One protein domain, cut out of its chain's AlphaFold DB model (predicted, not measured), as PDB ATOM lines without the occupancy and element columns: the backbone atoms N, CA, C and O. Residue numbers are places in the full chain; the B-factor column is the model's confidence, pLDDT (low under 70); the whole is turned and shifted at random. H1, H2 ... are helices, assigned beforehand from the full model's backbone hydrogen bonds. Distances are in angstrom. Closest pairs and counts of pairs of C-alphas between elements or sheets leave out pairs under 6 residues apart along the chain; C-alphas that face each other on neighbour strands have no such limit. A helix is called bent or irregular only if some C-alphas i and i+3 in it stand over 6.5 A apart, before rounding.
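What this domain is: This is residues 2 to 51 of the 217 residues of the protein "Ion_trans domain-containing protein" of Ciona intestinalis (UniProt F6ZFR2). A long helix, H3, makes the longest axis, and at its first end H1 and H2 form a small head with it: H2 meets H3 at a corner by their link, and H1, crosswise to H2, comes back to H3 with its residues 2 to 6. H1 packs on H3 with its first residues and on H2 with its later ones, and residues 42 to 51 of H3 stick out beyond this head as an arm. The printed part has 50 residues with three named helices, in the order H1, H2, H3, and no named strand; its class is all helix. It is loose, with a radius of gyration of the C-alphas of 12.4 A, and elongated, spanning 41 by 21 by 12 A.

How they stand to each other: H1, residues 2 to 15, touches H2, residues 20 to 26, with its residues 9 to 14 alone; the closest C-alphas, of Asn 13 and Gly 22, are 3.9 A apart. Their lines are about perpendicular, at 75 degrees. With residues 2 to 6 alone, H1 touches residues 30 to 38 of H3, residues 28 to 51, also about perpendicular at 75 degrees; the closest C-alphas, of Ala 3 and Cys 34, are 4.9 A apart. H2 and H3 only just touch, and only at the corner by their link, with 3 pairs of C-alphas within 8 A; the closest, of Ile 25 and Ser 31, are 5.1 A apart, and the lines are about perpendicular at 83 degrees. In H3 every O i to N i+4 pair is within hydrogen-bond range, against 7 of 10 in H1 and 1 of 3 in H2, where 3 of 4 O i to N i+3 pairs are within range.

Where its parts are: H1 begins at C-alpha 2, (81.448, 122.433, 148.590), and measures 18.7 A; it is irregular, with C-alphas 4 and 7 lying 7.9 A apart. H2 measures 10.3 A from C-alpha 20 at (84.376, 131.391, 158.261). H3 measures 35.0 A and ends at C-alpha 51, (83.275, 94.531, 146.455).

The domain as a whole: The C-alphas of Lys 18 and Ser 51, the two farthest apart, are 40.8 A apart. The printed part has no cut, and both links are tight. Residues 42 to 51 of H3 stand free. Mean pLDDT of the printed part is 84.3; residues 2 to 3 are under 70.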
ATOM      1  N   LEU A   2      81.392 122.262 147.123       65.06
ATOM      2  CA  LEU A   2      81.448 122.433 148.590       65.06
ATOM      3  C   LEU A   2      80.985 121.203 149.392       65.06
ATOM      4  O   LEU A   2      81.615 120.856 150.384       65.06
ATOM      5  N   ALA A   3      79.958 120.494 148.915       67.31
ATOM      6  CA  ALA A   3      79.449 119.284 149.565       67.31
ATOM      7  C   ALA A   3      80.483 118.144 149.648       67.31
ATOM      8  O   ALA A   3      80.500 117.417 150.630       67.31
ATOM      9  N   LEU A   4      81.397 118.013 148.673       72.69
ATOM     10  CA  LEU A   4      82.470 117.003 148.705       72.69
ATOM     11  C   LEU A   4      83.475 117.256 149.838       72.69
ATOM     12  O   LEU A   4      84.121 116.326 150.309       72.69
ATOM     13  N   MET A   5      83.584 118.501 150.306       78.88
ATOM     14  CA  MET A   5      84.449 118.867 151.427       78.88
ATOM     15  C   MET A   5      83.742 118.755 152.785       78.88
ATOM     16  O   MET A   5      84.270 119.254 153.780       78.88
ATOM     17  N   PHE A   6      82.581 118.089 152.865       80.81
ATOM     18  CA  PHE A   6      81.842 117.947 154.121       80.81
ATOM     19  C   PHE A   6      82.672 117.401 155.303       80.81
ATOM     20  O   PHE A   6      82.466 117.933 156.397       80.81
ATOM     21  N   PRO A   7      83.613 116.430 155.173       81.12
ATOM     22  CA  PRO A   7      84.373 115.968 156.337       81.12
ATOM     23  C   PRO A   7      85.302 117.067 156.861       81.12
ATOM     24  O   PRO A   7      85.367 117.303 158.064       81.12
ATOM     25  N   VAL A   8      85.948 117.809 155.958       80.88
ATOM     26  CA  VAL A   8      86.839 118.927 156.298       80.88
ATOM     27  C   VAL A   8      86.047 120.061 156.955       80.88
ATOM     28  O   VAL A   8      86.424 120.547 158.019       80.88
ATOM     29  N   LEU A   9      84.906 120.441 156.373       77.50
ATOM     30  CA  LEU A   9      84.025 121.477 156.921       77.50
ATOM     31  C   LEU A   9      83.448 121.090 158.293       77.50
ATOM     32  O   LEU A   9      83.363 121.938 159.181       77.50
ATOM     33  N   SER A  10      83.104 119.814 158.492       79.38
ATOM     34  CA  SER A  10      82.592 119.305 159.771       79.38
ATOM     35  C   SER A  10      83.663 119.337 160.863       79.38
ATOM     36  O   SER A  10      83.389 119.796 161.969       79.38
ATOM     37  N   ILE A  11      84.901 118.934 160.546       82.12
ATOM     38  CA  ILE A  11      86.039 119.005 161.476       82.12
ATOM     39  C   ILE A  11      86.328 120.459 161.867       82.12
ATOM     40  O   ILE A  11      86.479 120.761 163.051       82.12
ATOM     41  N   PHE A  12      86.337 121.386 160.903       81.56
ATOM     42  CA  PHE A  12      86.530 122.807 161.199       81.56
ATOM     43  C   PHE A  12      85.433 123.388 162.090       81.56
ATOM     44  O   PHE A  12      85.732 124.215 162.951       81.56
ATOM     45  N   ASN A  13      84.184 122.949 161.921       81.06
ATOM     46  CA  ASN A  13      83.088 123.373 162.785       81.06
ATOM     47  C   ASN A  13      83.237 122.855 164.227       81.06
ATOM     48  O   ASN A  13      82.921 123.580 165.165       81.06
ATOM     49  N   ILE A  14      83.752 121.634 164.414       85.88
ATOM     50  CA  ILE A  14      84.000 121.060 165.746       85.88
ATOM     51  C   ILE A  14      85.156 121.784 166.453       85.88
ATOM     52  O   ILE A  14      85.045 122.107 167.632       85.88
ATOM     53  N   ILE A  15      86.255 122.060 165.742       86.69
ATOM     54  CA  ILE A  15      87.459 122.668 166.333       86.69
ATOM     55  C   ILE A  15      87.276 124.172 166.560       86.69
ATOM     56  O   ILE A  15      87.669 124.700 167.598       86.69
ATOM     57  N   ASN A  16      86.709 124.890 165.585       84.06
ATOM     58  CA  ASN A  16      86.517 126.330 165.684       84.06
ATOM     59  C   ASN A  16      85.202 126.778 165.019       84.06
ATOM     60  O   ASN A  16      85.202 127.214 163.855       84.06
ATOM     61  N   PRO A  17      84.086 126.768 165.772       80.94
ATOM     62  CA  PRO A  17      82.766 127.098 165.237       80.94
ATOM     63  C   PRO A  17      82.641 128.565 164.794       80.94
ATOM     64  O   PRO A  17      81.785 128.901 163.978       80.94
ATOM     65  N   LYS A  18      83.504 129.470 165.285       81.19
ATOM     66  CA  LYS A  18      83.458 130.903 164.934       81.19
ATOM     67  C   LYS A  18      84.155 131.230 163.606       81.19
ATOM     68  O   LYS A  18      83.959 132.333 163.075       81.19
ATOM     69  N   SER A  19      84.941 130.295 163.064       86.69
ATOM     70  CA  SER A  19      85.663 130.444 161.794       86.69
ATOM     71  C   SER A  19      84.715 130.618 160.594       86.69
ATOM     72  O   SER A  19      83.555 130.210 160.641       86.69
ATOM     73  N   ARG A  20      85.192 131.218 159.487       79.06
ATOM     74  CA  ARG A  20      84.376 131.391 158.261       79.06
ATOM     75  C   ARG A  20      83.900 130.045 157.695       79.06
ATOM     76  O   ARG A  20      82.753 129.943 157.274       79.06
ATOM     77  N   ALA A  21      84.757 129.022 157.734       76.06
ATOM     78  CA  ALA A  21      84.438 127.667 157.281       76.06
ATOM     79  C   ALA A  21      83.444 126.952 158.215       76.06
ATOM     80  O   ALA A  21      82.504 126.330 157.730       76.06
ATOM     81  N   GLY A  22      83.592 127.099 159.539       76.31
ATOM     82  CA  GLY A  22      82.633 126.565 160.514       76.31
ATOM     83  C   GLY A  22      81.249 127.205 160.379       76.31
ATOM     84  O   GLY A  22      80.237 126.516 160.374       76.31
ATOM     85  N   ARG A  23      81.184 128.517 160.128       80.12
ATOM     86  CA  ARG A  23      79.913 129.212 159.869       80.12
ATOM     87  C   ARG A  23      79.249 128.767 158.564       80.12
ATOM     88  O   ARG A  23      78.026 128.745 158.478       80.12
ATOM     89  N   LEU A  24      80.032 128.362 157.565       82.06
ATOM     90  CA  LEU A  24      79.503 127.923 156.276       82.06
ATOM     91  C   LEU A  24      78.585 126.692 156.411       82.06
ATOM     92  O   LEU A  24      77.540 126.646 155.769       82.06
ATOM     93  N   ILE A  25      78.917 125.734 157.287       82.81
ATOM     94  CA  ILE A  25      78.086 124.534 157.495       82.81
ATOM     95  C   ILE A  25      76.778 124.833 158.241       82.81
ATOM     96  O   ILE A  25      75.843 124.042 158.166       82.81
ATOM     97  N   THR A  26      76.694 125.968 158.947       83.12
ATOM     98  CA  THR A  26      75.470 126.371 159.659       83.12
ATOM     99  C   THR A  26      74.394 126.937 158.735       83.12
ATOM    100  O   THR A  26      73.229 126.988 159.126       83.12
ATOM    101  N   TYR A  27      74.736 127.316 157.496       87.38
ATOM    102  CA  TYR A  27      73.732 127.755 156.532       87.38
ATOM    103  C   TYR A  27      72.816 126.588 156.115       87.38
ATOM    104  O   TYR A  27      73.321 125.503 155.812       87.38
ATOM    105  N   PRO A  28      71.484 126.789 156.030       85.44
ATOM    106  CA  PRO A  28      70.525 125.706 155.790       85.44
ATOM    107  C   PRO A  28      70.793 124.888 154.520       85.44
ATOM    108  O   PRO A  28      70.806 123.659 154.577       85.44
ATOM    109  N   CYS A  29      71.057 125.553 153.390       84.62
ATOM    110  CA  CYS A  29      71.329 124.884 152.114       84.62
ATOM    111  C   CYS A  29      72.628 124.073 152.165       84.62
ATOM    112  O   CYS A  29      72.658 122.913 151.775       84.62
ATOM    113  N   THR A  30      73.693 124.644 152.728       85.00
ATOM    114  CA  THR A  30      74.988 123.962 152.834       85.00
ATOM    115  C   THR A  30      74.936 122.786 153.806       85.00
ATOM    116  O   THR A  30      75.489 121.727 153.521       85.00
ATOM    117  N   SER A  31      74.238 122.938 154.934       85.00
ATOM    118  CA  SER A  31      73.993 121.855 155.891       85.00
ATOM    119  C   SER A  31      73.197 120.710 155.262       85.00
ATOM    120  O   SER A  31      73.474 119.536 155.512       85.00
ATOM    121  N   TYR A  32      72.196 121.038 154.443       85.56
ATOM    122  CA  TYR A  32      71.440 120.061 153.666       85.56
ATOM    123  C   TYR A  32      72.353 119.306 152.689       85.56
ATOM    124  O   TYR A  32      72.439 118.084 152.772       85.56
ATOM    125  N   ASP A  33      73.124 120.013 151.862       86.25
ATOM    126  CA  ASP A  33      74.028 119.398 150.882       86.25
ATOM    127  C   ASP A  33      75.100 118.508 151.534       86.25
ATOM    128  O   ASP A  33      75.424 117.436 151.022       86.25
ATOM    129  N   CYS A  34      75.643 118.924 152.684       87.44
ATOM    130  CA  CYS A  34      76.617 118.132 153.440       87.44
ATOM    131  C   CYS A  34      76.004 116.838 153.988       87.44
ATOM    132  O   CYS A  34      76.641 115.786 153.928       87.44
ATOM    133  N   ARG A  35      74.765 116.896 154.496       85.44
ATOM    134  CA  ARG A  35      74.038 115.697 154.938       85.44
ATOM    135  C   ARG A  35      73.789 114.750 153.770       85.44
ATOM    136  O   ARG A  35      74.049 113.561 153.911       85.44
ATOM    137  N   MET A  36      73.402 115.280 152.611       86.19
ATOM    138  CA  MET A  36      73.185 114.459 151.418       86.19
ATOM    139  C   MET A  36      74.468 113.787 150.947       86.19
ATOM    140  O   MET A  36      74.471 112.585 150.698       86.19
ATOM    141  N   MET A  37      75.582 114.517 150.902       88.50
ATOM    142  CA  MET A  37      76.870 113.920 150.550       88.50
ATOM    143  C   MET A  37      77.305 112.841 151.550       88.50
ATOM    144  O   MET A  37      77.854 111.824 151.136       88.50
ATOM    145  N   SER A  38      77.039 113.025 152.848       90.56
ATOM    146  CA  SER A  38      77.317 112.005 153.867       90.56
ATOM    147  C   SER A  38      76.515 110.718 153.632       90.56
ATOM    148  O   SER A  38      77.076 109.630 153.745       90.56
ATOM    149  N   GLU A  39      75.236 110.815 153.247       89.50
ATOM    150  CA  GLU A  39      74.427 109.632 152.910       89.50
ATOM    151  C   GLU A  39      74.908 108.949 151.621       89.50
ATOM    152  O   GLU A  39      75.027 107.725 151.583       89.50
ATOM    153  N   PHE A  40      75.286 109.712 150.588       89.56
ATOM    154  CA  PHE A  40      75.904 109.135 149.387       89.56
ATOM    155  C   PHE A  40      77.228 108.432 149.697       89.56
ATOM    156  O   PHE A  40      77.475 107.327 149.214       89.56
ATOM    157  N   LEU A  41      78.076 109.041 150.523       91.06
ATOM    158  CA  LEU A  41      79.349 108.456 150.929       91.06
ATOM    159  C   LEU A  41      79.148 107.179 151.758       91.06
ATOM    160  O   LEU A  41      79.890 106.214 151.582       91.06
ATOM    161  N   PHE A  42      78.109 107.121 152.591       92.75
ATOM    162  CA  PHE A  42      77.732 105.895 153.287       92.75
ATOM    163  C   PHE A  42      77.380 104.761 152.316       92.75
ATOM    164  O   PHE A  42      77.863 103.643 152.473       92.75
ATOM    165  N   VAL A  43      76.622 105.048 151.256       92.81
ATOM    166  CA  VAL A  43      76.312 104.060 150.208       92.81
ATOM    167  C   VAL A  43      77.585 103.590 149.505       92.81
ATOM    168  O   VAL A  43      77.742 102.396 149.256       92.81
ATOM    169  N   VAL A  44      78.538 104.491 149.248       92.44
ATOM    170  CA  VAL A  44      79.854 104.115 148.705       92.44
ATOM    171  C   VAL A  44      80.591 103.167 149.658       92.44
ATOM    172  O   VAL A  44      81.168 102.182 149.198       92.44
ATOM    173  N   PHE A  45      80.537 103.385 150.975       92.94
ATOM    174  CA  PHE A  45      81.098 102.443 151.953       92.94
ATOM    175  C   PHE A  45      80.421 101.071 151.909       92.94
ATOM    176  O   PHE A  45      81.111 100.055 151.965       92.94
ATOM    177  N   LEU A  46      79.097 101.017 151.747       92.50
ATOM    178  CA  LEU A  46      78.374  99.751 151.601       92.50
ATOM    179  C   LEU A  46      78.789  99.001 150.327       92.50
ATOM    180  O   LEU A  46      79.122  97.818 150.386       92.50
ATOM    181  N   VAL A  47      78.828  99.688 149.184       92.50
ATOM    182  CA  VAL A  47      79.202  99.085 147.893       92.50
ATOM    183  C   VAL A  47      80.654  98.613 147.914       92.50
ATOM    184  O   VAL A  47      80.941  97.476 147.546       92.50
ATOM    185  N   THR A  48      81.572  99.443 148.411       91.50
ATOM    186  CA  THR A  48      82.987  99.062 148.546       91.50
ATOM    187  C   THR A  48      83.182  97.922 149.538       91.50
ATOM    188  O   THR A  48      84.035  97.067 149.296       91.50
ATOM    189  N   ASN A  49      82.395  97.844 150.616       89.88
ATOM    190  CA  ASN A  49      82.417  96.689 151.506       89.88
ATOM    191  C   ASN A  49      82.041  95.408 150.757       89.88
ATOM    192  O   ASN A  49      82.772  94.427 150.864       89.88
ATOM    193  N   ILE A  50      80.964  95.430 149.964       88.19
ATOM    194  CA  ILE A  50      80.534  94.280 149.156       88.19
ATOM    195  C   ILE A  50      81.634  93.873 148.171       88.19
ATOM    196  O   ILE A  50      82.000  92.702 148.130       88.19
ATOM    197  N   SER A  51      82.213  94.822 147.430       87.44
ATOM    198  CA  SER A  51      83.275  94.531 146.455       87.44
ATOM    199  C   SER A  51      84.556  93.983 147.091       87.44
ATOM    200  O   SER A  51      85.279  93.222 146.457       87.44
TER     201      SER A  51